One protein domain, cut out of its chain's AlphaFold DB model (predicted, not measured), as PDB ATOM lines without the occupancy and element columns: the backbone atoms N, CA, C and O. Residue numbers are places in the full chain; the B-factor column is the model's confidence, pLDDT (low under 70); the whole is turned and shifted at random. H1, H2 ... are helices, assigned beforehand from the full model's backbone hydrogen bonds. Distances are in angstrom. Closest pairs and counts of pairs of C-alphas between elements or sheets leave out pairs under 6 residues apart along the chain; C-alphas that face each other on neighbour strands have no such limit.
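Overview. This is residues 2 to 79 of the 204 residues of an uncharacterized protein of Pseudanabaena biceps (UniProt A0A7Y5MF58). Five short helices, mostly crossed, are set round a common middle: H1 and H4 on one side, H2 and H5 on the opposite side, and H3 at one end between these two pairs. After H1 a long loop, residues 20 to 33, folds back and pairs briefly with the stretch just before H1. The printed part has 78 residues, with five named helices, H1 to H5 in order along the chain, and no named strand; the class is all helix. It is compact, with a radius of gyration of the C-alphas of 11.4 A, and the C-alphas span 30 by 30 by 20 A.

Arrangement. Residues 6 to 7 pair with residues 30 to 31, antiparallel. H1, residues 8 to 19, touches H3, residues 42 to 50, with residues 15 to 19 alone; the closest C-alphas are those of Ser 19 and Ser 44, 4.9 A apart. These two helices run the same way at a shallow tilt of 19 degrees. H2, residues 34 to 40, is close to H1 but not clearly touching, with the closest C-alphas, those of Leu 11 and Ala 40, 7.5 A apart. H2 and H3 meet only through their link. H3 only just touches H4, residues 55 to 66, with 3 pairs of C-alphas within 8 A; they run opposite ways at a steep tilt of 47 degrees, and the closest C-alphas are those of Ile 45 and Ile 58, 7.4 A apart. H4 touches H3 with residues 55 to 58 alone. H1 and H4 are close but not clearly touching, the closest C-alphas, those of Thr 14 and Glu 65, being 7.4 A apart. H5, residues 72 to 79, touches H4, about perpendicular at 85 degrees; the closest C-alphas are those of Phe 55 and Pro 72, 4.9 A apart. H5 also touches H2 at a steep tilt of 56 degrees, with the C-alphas of Met 35 and Tyr 78 closest at 6.1 A. H1 and H5 are apart, and so are H2 and H4. In H1, H2, H3, H4 and H5 every O i to N i+4 pair is within hydrogen-bond range.

Along the chain. H1 begins at C-alpha 8, (-39.602, 0.123, -14.637), and is 16.0 A long from first to last C-alpha. H2 is 9.8 A long and H3 12.6 A. H4 begins at C-alpha 55, (-32.123, 2.027, -36.495), and is 15.8 A long. H5, 10.8 A long, ends at C-alpha 79, (-29.882, 9.862, -28.925).

Size, cuts and confidence. The two C-alphas farthest apart are those of Ser 2 and Gln 50, at 31.8 A. The printed part has no cut. The link from H1 to H2, 14 residues, is long; the links H2 to H3, H3 to H4 and H4 to H5 are tight. The mean pLDDT of the printed part is 87.0, and residue 2 and residues 21 to 28 are under 70.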
ATOM      1  N   SER A   2     -53.301   5.813 -27.415       53.56
ATOM      2  CA  SER A   2     -52.831   5.076 -26.240       53.56
ATOM      3  C   SER A   2     -51.798   5.927 -25.506       53.56
ATOM      4  O   SER A   2     -50.843   6.390 -26.128       53.56
ATOM      5  N   GLU A   3     -52.000   6.172 -24.214       71.00
ATOM      6  CA  GLU A   3     -50.978   6.811 -23.388       71.00
ATOM      7  C   GLU A   3     -49.787   5.862 -23.243       71.00
ATOM      8  O   GLU A   3     -49.944   4.691 -22.890       71.00
ATOM      9  N   LEU A   4     -48.588   6.362 -23.541       82.75
ATOM     10  CA  LEU A   4     -47.352   5.634 -23.304       82.75
ATOM     11  C   LEU A   4     -47.129   5.566 -21.792       82.75
ATOM     12  O   LEU A   4     -46.775   6.572 -21.193       82.75
ATOM     13  N   ARG A   5     -47.341   4.397 -21.188       86.06
ATOM     14  CA  ARG A   5     -46.997   4.129 -19.786       86.06
ATOM     15  C   ARG A   5     -46.234   2.821 -19.711       86.06
ATOM     16  O   ARG A   5     -46.795   1.752 -19.957       86.06
ATOM     17  N   ILE A   6     -44.937   2.903 -19.434       87.06
ATOM     18  CA  ILE A   6     -44.060   1.732 -19.356       87.06
ATOM     19  C   ILE A   6     -43.484   1.656 -17.947       87.06
ATOM     20  O   ILE A   6     -42.821   2.588 -17.493       87.06
ATOM     21  N   SER A   7     -43.725   0.530 -17.271       87.88
ATOM     22  CA  SER A   7     -43.194   0.281 -15.934       87.88
ATOM     23  C   SER A   7     -41.684   0.046 -15.960       87.88
ATOM     24  O   SER A   7     -41.123  -0.501 -16.919       87.88
ATOM     25  N   LYS A   8     -41.025   0.395 -14.856       86.06
ATOM     26  CA  LYS A   8     -39.602   0.123 -14.637       86.06
ATOM     27  C   LYS A   8     -39.237  -1.355 -14.817       86.06
ATOM     28  O   LYS A   8     -38.221  -1.652 -15.435       86.06
ATOM     29  N   GLU A   9     -40.069  -2.281 -14.341       86.06
ATOM     30  CA  GLU A   9     -39.832  -3.726 -14.491       86.06
ATOM     31  C   GLU A   9     -39.771  -4.153 -15.959       86.06
ATOM     32  O   GLU A   9     -38.866  -4.884 -16.360       86.06
ATOM     33  N   LYS A  10     -40.696  -3.643 -16.783       88.38
ATOM     34  CA  LYS A  10     -40.712  -3.933 -18.217       88.38
ATOM     35  C   LYS A  10     -39.469  -3.367 -18.907       88.38
ATOM     36  O   LYS A  10     -38.869  -4.050 -19.731       88.38
ATOM     37  N   LEU A  11     -39.037  -2.159 -18.534       87.62
ATOM     38  CA  LEU A  11     -37.797  -1.560 -19.046       87.62
ATOM     39  C   LEU A  11     -36.560  -2.383 -18.683       87.62
ATOM     40  O   LEU A  11     -35.716  -2.618 -19.546       87.62
ATOM     41  N   LEU A  12     -36.467  -2.836 -17.432       86.94
ATOM     42  CA  LEU A  12     -35.365  -3.664 -16.945       86.94
ATOM     43  C   LEU A  12     -35.309  -4.996 -17.695       86.94
ATOM     44  O   LEU A  12     -34.262  -5.363 -18.229       86.94
ATOM     45  N   ALA A  13     -36.446  -5.685 -17.810       87.94
ATOM     46  CA  ALA A  13     -36.539  -6.948 -18.531       87.94
ATOM     47  C   ALA A  13     -36.089  -6.803 -19.996       87.94
ATOM     48  O   ALA A  13     -35.272  -7.591 -20.480       87.94
ATOM     49  N   THR A  14     -36.562  -5.767 -20.695       88.56
ATOM     50  CA  THR A  14     -36.187  -5.523 -22.094       88.56
ATOM     51  C   THR A  14     -34.728  -5.086 -22.239       88.56
ATOM     52  O   THR A  14     -34.034  -5.573 -23.129       88.56
ATOM     53  N   SER A  15     -34.221  -4.223 -21.355       85.75
ATOM     54  CA  SER A  15     -32.805  -3.837 -21.345       85.75
ATOM     55  C   SER A  15     -31.889  -5.047 -21.192       85.75
ATOM     56  O   SER A  15     -30.928  -5.204 -21.955       85.75
ATOM     57  N   ASN A  16     -32.199  -5.917 -20.229       86.38
ATOM     58  CA  ASN A  16     -31.431  -7.128 -19.973       86.38
ATOM     59  C   ASN A  16     -31.460  -8.043 -21.199       86.38
ATOM     60  O   ASN A  16     -30.402  -8.459 -21.664       86.38
ATOM     61  N   LYS A  17     -32.633  -8.224 -21.821       87.81
ATOM     62  CA  LYS A  17     -32.784  -8.963 -23.083       87.81
ATOM     63  C   LYS A  17     -31.929  -8.392 -24.222       87.81
ATOM     64  O   LYS A  17     -31.411  -9.153 -25.033       87.81
ATOM     65  N   TRP A  18     -31.808  -7.069 -24.329       89.44
ATOM     66  CA  TRP A  18     -31.118  -6.420 -25.451       89.44
ATOM     67  C   TRP A  18     -29.611  -6.256 -25.244       89.44
ATOM     68  O   TRP A  18     -28.880  -6.126 -26.225       89.44
ATOM     69  N   SER A  19     -29.140  -6.210 -23.994       82.62
ATOM     70  CA  SER A  19     -27.777  -5.755 -23.701       82.62
ATOM     71  C   SER A  19     -27.012  -6.527 -22.637       82.62
ATOM     72  O   SER A  19     -25.798  -6.355 -22.571       82.62
ATOM     73  N   ASN A  20     -27.670  -7.381 -21.840       76.31
ATOM     74  CA  ASN A  20     -27.058  -8.085 -20.702       76.31
ATOM     75  C   ASN A  20     -26.226  -7.159 -19.785       76.31
ATOM     76  O   ASN A  20     -25.243  -7.590 -19.180       76.31
ATOM     77  N   LEU A  21     -26.567  -5.868 -19.725       68.06
ATOM     78  CA  LEU A  21     -25.855  -4.889 -18.913       68.06
ATOM     79  C   LEU A  21     -26.437  -4.871 -17.497       68.06
ATOM     80  O   LEU A  21     -27.655  -4.925 -17.358       68.06
ATOM     81  N   PRO A  22     -25.599  -4.747 -16.451       58.69
ATOM     82  CA  PRO A  22     -26.093  -4.566 -15.094       58.69
ATOM     83  C   PRO A  22     -26.927  -3.284 -15.004       58.69
ATOM     84  O   PRO A  22     -26.579  -2.272 -15.618       58.69
ATOM     85  N   ASP A  23     -28.009  -3.345 -14.228       62.53
ATOM     86  CA  ASP A  23     -29.023  -2.297 -14.123       62.53
ATOM     87  C   ASP A  23     -28.405  -0.934 -13.776       62.53
ATOM     88  O   ASP A  23     -27.886  -0.714 -12.679       62.53
ATOM     89  N   LYS A  24     -28.468   0.008 -14.720       61.97
ATOM     90  CA  LYS A  24     -27.987   1.391 -14.536       61.97
ATOM     91  C   LYS A  24     -29.072   2.439 -14.769       61.97
ATOM     92  O   LYS A  24     -28.767   3.604 -15.022       61.97
ATOM     93  N   PHE A  25     -30.344   2.060 -14.665       64.31
ATOM     94  CA  PHE A  25     -31.441   3.015 -14.821       64.31
ATOM     95  C   PHE A  25     -31.702   3.756 -13.517       64.31
ATOM     96  O   PHE A  25     -32.272   3.219 -12.569       64.31
ATOM     97  N   SER A  26     -31.315   5.027 -13.494       55.97
ATOM     98  CA  SER A  26     -31.890   6.009 -12.581       55.97
ATOM     99  C   SER A  26     -33.080   6.645 -13.292       55.97
ATOM    100  O   SER A  26     -32.969   7.698 -13.914       55.97
ATOM    101  N   THR A  27     -34.209   5.945 -13.313       58.69
ATOM    102  CA  THR A  27     -35.455   6.479 -13.868       58.69
ATOM    103  C   THR A  27     -36.582   6.307 -12.867       58.69
ATOM    104  O   THR A  27     -36.569   5.378 -12.056       58.69
ATOM    105  N   LYS A  28     -37.530   7.247 -12.936       63.09
ATOM    106  CA  LYS A  28     -38.823   7.230 -12.243       63.09
ATOM    107  C   LYS A  28     -39.509   5.866 -12.433       63.09
ATOM    108  O   LYS A  28     -39.205   5.159 -13.397       63.09
ATOM    109  N   ASP A  29     -40.420   5.507 -11.528       74.06
ATOM    110  CA  ASP A  29     -41.108   4.202 -11.543       74.06
ATOM    111  C   ASP A  29     -41.848   3.923 -12.863       74.06
ATOM    112  O   ASP A  29     -41.985   2.768 -13.279       74.06
ATOM    113  N   GLU A  30     -42.239   4.990 -13.561       79.12
ATOM    114  CA  GLU A  30     -42.897   4.944 -14.859       79.12
ATOM    115  C   GLU A  30     -42.231   5.896 -15.858       79.12
ATOM    116  O   GLU A  30     -41.802   7.004 -15.520       79.12
ATOM    117  N   VAL A  31     -42.169   5.447 -17.110       84.00
ATOM    118  CA  VAL A  31     -41.744   6.238 -18.264       84.00
ATOM    119  C   VAL A  31     -42.968   6.616 -19.085       84.00
ATOM    120  O   VAL A  31     -43.683   5.735 -19.572       84.00
ATOM    121  N   ASN A  32     -43.155   7.926 -19.274       87.38
ATOM    122  CA  ASN A  32     -44.365   8.489 -19.881       87.38
ATOM    123  C   ASN A  32     -44.108   9.202 -21.218       87.38
ATOM    124  O   ASN A  32     -45.034   9.652 -21.890       87.38
ATOM    125  N   SER A  33     -42.842   9.311 -21.632       89.62
ATOM    126  CA  SER A  33     -42.441   9.956 -22.884       89.62
ATOM    127  C   SER A  33     -41.528   9.064 -23.721       89.62
ATOM    128  O   SER A  33     -40.677   8.346 -23.196       89.62
ATOM    129  N   LEU A  34     -41.644   9.165 -25.050       90.75
ATOM    130  CA  LEU A  34     -40.748   8.481 -25.991       90.75
ATOM    131  C   LEU A  34     -39.281   8.862 -25.762       90.75
ATOM    132  O   LEU A  34     -38.392   8.026 -25.910       90.75
ATOM    133  N   MET A  35     -39.020  10.118 -25.391       90.81
ATOM    134  CA  MET A  35     -37.659  10.575 -25.116       90.81
ATOM    135  C   MET A  35     -37.107   9.941 -23.838       90.81
ATOM    136  O   MET A  35     -35.947   9.535 -23.813       90.81
ATOM    137  N   GLU A  36     -37.931   9.818 -22.795       90.12
ATOM    138  CA  GLU A  36     -37.560   9.134 -21.550       90.12
ATOM    139  C   GLU A  36     -37.329   7.640 -21.785       90.12
ATOM    140  O   GLU A  36     -36.363   7.089 -21.268       90.12
ATOM    141  N   LEU A  37     -38.145   7.007 -22.629       90.75
ATOM    142  CA  LEU A  37     -37.986   5.611 -23.027       90.75
ATOM    143  C   LEU A  37     -36.657   5.374 -23.756       90.75
ATOM    144  O   LEU A  37     -35.909   4.462 -23.407       90.75
ATOM    145  N   VAL A  38     -36.330   6.215 -24.742       92.56
ATOM    146  CA  VAL A  38     -35.049   6.130 -25.462       92.56
ATOM    147  C   VAL A  38     -33.869   6.478 -24.551       92.56
ATOM    148  O   VAL A  38     -32.798   5.897 -24.706       92.56
ATOM    149  N   ARG A  39     -34.051   7.385 -23.583       91.56
ATOM    150  CA  ARG A  39     -33.035   7.705 -22.571       91.56
ATOM    151  C   ARG A  39     -32.796   6.540 -21.618       91.56
ATOM    152  O   ARG A  39     -31.642   6.246 -21.330       91.56
ATOM    153  N   ALA A  40     -33.856   5.873 -21.165       89.75
ATOM    154  CA  ALA A  40     -33.746   4.667 -20.361       89.75
ATOM    155  C   ALA A  40     -32.978   3.606 -21.152       89.75
ATOM    156  O   ALA A  40     -31.924   3.177 -20.725       89.75
ATOM    157  N   LEU A  41     -33.389   3.281 -22.375       91.31
ATOM    158  CA  LEU A  41     -32.747   2.227 -23.168       91.31
ATOM    159  C   LEU A  41     -31.476   2.675 -23.914       91.31
ATOM    160  O   LEU A  41     -31.015   1.956 -24.798       91.31
ATOM    161  N   GLU A  42     -30.888   3.834 -23.594       92.19
ATOM    162  CA  GLU A  42     -29.770   4.414 -24.354       92.19
ATOM    163  C   GLU A  42     -28.600   3.430 -24.483       92.19
ATOM    164  O   GLU A  42     -28.061   3.228 -25.575       92.19
ATOM    165  N   ASP A  43     -28.210   2.797 -23.378       90.44
ATOM    166  CA  ASP A  43     -27.087   1.864 -23.361       90.44
ATOM    167  C   ASP A  43     -27.422   0.556 -24.079       90.44
ATOM    168  O   ASP A  43     -26.603   0.059 -24.856       90.44
ATOM    169  N   SER A  44     -28.650   0.057 -23.938       91.94
ATOM    170  CA  SER A  44     -29.089  -1.126 -24.673       91.94
ATOM    171  C   SER A  44     -29.116  -0.885 -26.180       91.94
ATOM    172  O   SER A  44     -28.627  -1.707 -26.956       91.94
ATOM    173  N   ILE A  45     -29.584   0.291 -26.604       93.50
ATOM    174  CA  ILE A  45     -29.566   0.711 -28.004       93.50
ATOM    175  C   ILE A  45     -28.122   0.803 -28.518       93.50
ATOM    176  O   ILE A  45     -27.847   0.369 -29.637       93.50
ATOM    177  N   LYS A  46     -27.167   1.313 -27.726       92.56
ATOM    178  CA  LYS A  46     -25.744   1.329 -28.120       92.56
ATOM    179  C   LYS A  46     -25.190  -0.078 -28.327       92.56
ATOM    180  O   LYS A  46     -24.496  -0.294 -29.320       92.56
ATOM    181  N   VAL A  47     -25.504  -1.021 -27.440       92.44
ATOM    182  CA  VAL A  47     -25.071  -2.423 -27.578       92.44
ATOM    183  C   VAL A  47     -25.673  -3.046 -28.839       92.44
ATOM    184  O   VAL A  47     -24.944  -3.612 -29.650       92.44
ATOM    185  N   MET A  48     -26.966  -2.839 -29.102       93.12
ATOM    186  CA  MET A  48     -27.591  -3.282 -30.355       93.12
ATOM    187  C   MET A  48     -26.905  -2.687 -31.593       93.12
ATOM    188  O   MET A  48     -26.646  -3.395 -32.567       93.12
ATOM    189  N   ARG A  49     -26.537  -1.401 -31.560       94.12
ATOM    190  CA  ARG A  49     -25.786  -0.758 -32.653       94.12
ATOM    191  C   ARG A  49     -24.404  -1.384 -32.856       94.12
ATOM    192  O   ARG A  49     -23.980  -1.530 -34.002       94.12
ATOM    193  N   GLN A  50     -23.714  -1.773 -31.783       93.75
ATOM    194  CA  GLN A  50     -22.441  -2.505 -31.862       93.75
ATOM    195  C   GLN A  50     -22.628  -3.906 -32.459       93.75
ATOM    196  O   GLN A  50     -21.821  -4.331 -33.283       93.75
ATOM    197  N   MET A  51     -23.749  -4.567 -32.152       92.31
ATOM    198  CA  MET A  51     -24.178  -5.833 -32.761       92.31
ATOM    199  C   MET A  51     -24.725  -5.687 -34.195       92.31
ATOM    200  O   MET A  51     -25.366  -6.598 -34.704       92.31
ATOM    201  N   ARG A  52     -24.465  -4.555 -34.869       93.94
ATOM    202  CA  ARG A  52     -24.849  -4.268 -36.266       93.94
ATOM    203  C   ARG A  52     -26.350  -4.107 -36.531       93.94
ATOM    204  O   ARG A  52     -26.730  -4.011 -37.695       93.94
ATOM    205  N   TYR A  53     -27.188  -3.956 -35.504       94.56
ATOM    206  CA  TYR A  53     -28.592  -3.597 -35.717       94.56
ATOM    207  C   TYR A  53     -28.709  -2.185 -36.315       94.56
ATOM    208  O   TYR A  53     -28.076  -1.216 -35.864       94.56
ATOM    209  N   SER A  54     -29.539  -2.043 -37.345       96.25
ATOM    210  CA  SER A  54     -29.879  -0.738 -37.906       96.25
ATOM    211  C   SER A  54     -30.900  -0.018 -37.020       96.25
ATOM    212  O   SER A  54     -31.590  -0.632 -36.207       96.25
ATOM    213  N   PHE A  55     -31.047   1.301 -37.183       95.12
ATOM    214  CA  PHE A  55     -32.123   2.027 -36.495       95.12
ATOM    215  C   PHE A  55     -33.520   1.543 -36.907       95.12
ATOM    216  O   PHE A  55     -34.446   1.673 -36.117       95.12
ATOM    217  N   LYS A  56     -33.657   0.943 -38.100       96.00
ATOM    218  CA  LYS A  56     -34.896   0.311 -38.564       96.00
ATOM    219  C   LYS A  56     -35.217  -0.964 -37.778       96.00
ATOM    220  O   LYS A  56     -36.361  -1.176 -37.383       96.00
ATOM    221  N   ASP A  57     -34.206  -1.777 -37.494       95.12
ATOM    222  CA  ASP A  57     -34.384  -2.992 -36.690       95.12
ATOM    223  C   ASP A  57     -34.698  -2.632 -35.236       95.12
ATOM    224  O   ASP A  57     -35.571  -3.227 -34.611       95.12
ATOM    225  N   ILE A  58     -34.036  -1.595 -34.716       94.38
ATOM    226  CA  ILE A  58     -34.298  -1.078 -33.372       94.38
ATOM    227  C   ILE A  58     -35.730  -0.526 -33.283       94.38
ATOM    228  O   ILE A  58     -36.428  -0.852 -32.329       94.38
ATOM    229  N   SER A  59     -36.219   0.232 -34.274       94.88
ATOM    230  CA  SER A  59     -37.624   0.679 -34.285       94.88
ATOM    231  C   SER A  59     -38.618  -0.482 -34.303       94.88
ATOM    232  O   SER A  59     -39.619  -0.436 -33.594       94.88
ATOM    233  N   ALA A  60     -38.326  -1.557 -35.042       95.56
ATOM    234  CA  ALA A  60     -39.178  -2.745 -35.039       95.56
ATOM    235  C   ALA A  60     -39.217  -3.412 -33.655       95.56
ATOM    236  O   ALA A  60     -40.272  -3.856 -33.214       95.56
ATOM    237  N   LYS A  61     -38.093  -3.410 -32.929       93.81
ATOM    238  CA  LYS A  61     -38.019  -3.912 -31.550       93.81
ATOM    239  C   LYS A  61     -38.806  -3.050 -30.560       93.81
ATOM    240  O   LYS A  61     -39.413  -3.592 -29.643       93.81
ATOM    241  N   PHE A  62     -38.858  -1.732 -30.760       93.00
ATOM    242  CA  PHE A  62     -39.739  -0.855 -29.978       93.00
ATOM    243  C   PHE A  62     -41.220  -1.185 -30.179       93.00
ATOM    244  O   PHE A  62     -41.978  -1.240 -29.207       93.00
ATOM    245  N   LEU A  63     -41.612  -1.471 -31.420       93.06
ATOM    246  CA  LEU A  63     -42.971  -1.887 -31.737       93.06
ATOM    247  C   LEU A  63     -43.291  -3.274 -31.154       93.06
ATOM    248  O   LEU A  63     -44.363  -3.461 -30.589       93.06
ATOM    249  N   GLU A  64     -42.358  -4.223 -31.232       92.69
ATOM    250  CA  GLU A  64     -42.517  -5.589 -30.712       92.69
ATOM    251  C   GLU A  64     -42.661  -5.623 -29.181       92.69
ATOM    252  O   GLU A  64     -43.591  -6.229 -28.655       92.69
ATOM    253  N   GLU A  65     -41.763  -4.955 -28.451       91.38
ATOM    254  CA  GLU A  65     -41.692  -5.071 -26.988       91.38
ATOM    255  C   GLU A  65     -42.641  -4.098 -26.276       91.38
ATOM    256  O   GLU A  65     -43.277  -4.429 -25.268       91.38
ATOM    257  N   PHE A  66     -42.752  -2.871 -26.790       89.88
ATOM    258  CA  PHE A  66     -43.487  -1.793 -26.130       89.88
ATOM    259  C   PHE A  66     -44.790  -1.427 -26.832       89.88
ATOM    260  O   PHE A  66     -45.557  -0.662 -26.256       89.88
ATOM    261  N   GLN A  67     -45.070  -1.989 -28.015       91.06
ATOM    262  CA  GLN A  67     -46.202  -1.581 -28.859       91.06
ATOM    263  C   GLN A  67     -46.130  -0.091 -29.217       91.06
ATOM    264  O   GLN A  67     -47.139   0.600 -29.340       91.06
ATOM    265  N   VAL A  68     -44.899   0.401 -29.372       90.38
ATOM    266  CA  VAL A  68     -44.596   1.794 -29.680       90.38
ATOM    267  C   VAL A  68     -44.032   1.877 -31.083       90.38
ATOM    268  O   VAL A  68     -42.919   1.415 -31.338       90.38
ATOM    269  N   ASP A  69     -44.778   2.516 -31.979       92.44
ATOM    270  CA  ASP A  69     -44.250   2.882 -33.285       92.44
ATOM    271  C   ASP A  69     -43.405   4.154 -33.157       92.44
ATOM    272  O   ASP A  69     -43.895   5.234 -32.816       92.44
ATOM    273  N   ILE A  70     -42.102   4.010 -33.377       92.44
ATOM    274  CA  ILE A  70     -41.136   5.101 -33.318       92.44
ATOM    275  C   ILE A  70     -40.262   5.050 -34.562       92.44
ATOM    276  O   ILE A  70     -39.655   4.030 -34.880       92.44
ATOM    277  N   SER A  71     -40.162   6.175 -35.272       95.31
ATOM    278  CA  SER A  71     -39.357   6.211 -36.489       95.31
ATOM    279  C   SER A  71     -37.853   6.059 -36.182       95.31
ATOM    280  O   SER A  71     -37.371   6.556 -35.152       95.31
ATOM    281  N   PRO A  72     -37.068   5.455 -37.092       94.94
ATOM    282  CA  PRO A  72     -35.608   5.388 -36.978       94.94
ATOM    283  C   PRO A  72     -34.952   6.763 -36.777       94.94
ATOM    284  O   PRO A  72     -33.991   6.907 -36.016       94.94
ATOM    285  N   GLN A  73     -35.484   7.786 -37.451       95.81
ATOM    286  CA  GLN A  73     -35.026   9.170 -37.371       95.81
ATOM    287  C   GLN A  73     -35.283   9.753 -35.980       95.81
ATOM    288  O   GLN A  73     -34.408  10.418 -35.431       95.81
ATOM    289  N   THR A  74     -36.441   9.460 -35.387       95.06
ATOM    290  CA  THR A  74     -36.794   9.890 -34.028       95.06
ATOM    291  C   THR A  74     -35.839   9.293 -32.996       95.06
ATOM    292  O   THR A  74     -35.313  10.030 -32.164       95.06
ATOM    293  N   ILE A  75     -35.540   7.989 -33.082       94.69
ATOM    294  CA  ILE A  75     -34.560   7.337 -32.193       94.69
ATOM    295  C   ILE A  75     -33.198   8.028 -32.317       94.69
ATOM    296  O   ILE A  75     -32.592   8.410 -31.317       94.69
ATOM    297  N   SER A  76     -32.719   8.221 -33.550       94.88
ATOM    298  CA  SER A  76     -31.434   8.879 -33.801       94.88
ATOM    299  C   SER A  76     -31.404  10.315 -33.262       94.88
ATOM    300  O   SER A  76     -30.424  10.711 -32.625       94.88
ATOM    301  N   GLY A  77     -32.489  11.069 -33.457       96.50
ATOM    302  CA  GLY A  77     -32.651  12.431 -32.955       96.50
ATOM    303  C   GLY A  77     -32.606  12.506 -31.430       96.50
ATOM    304  O   GLY A  77     -31.849  13.309 -30.883       96.50
ATOM    305  N   TYR A  78     -33.335  11.630 -30.734       96.25
ATOM    306  CA  TYR A  78     -33.309  11.579 -29.270       96.25
ATOM    307  C   TYR A  78     -31.933  11.195 -28.729       96.25
ATOM    308  O   TYR A  78     -31.434  11.859 -27.821       96.25
ATOM    309  N   LEU A  79     -31.251  10.211 -29.323       94.69
ATOM    310  CA  LEU A  79     -29.882   9.862 -28.925       94.69
ATOM    311  C   LEU A  79     -28.907  11.037 -29.107       94.69
ATOM    312  O   LEU A  79     -28.037  11.266 -28.261       94.69
TER     313      LEU A  79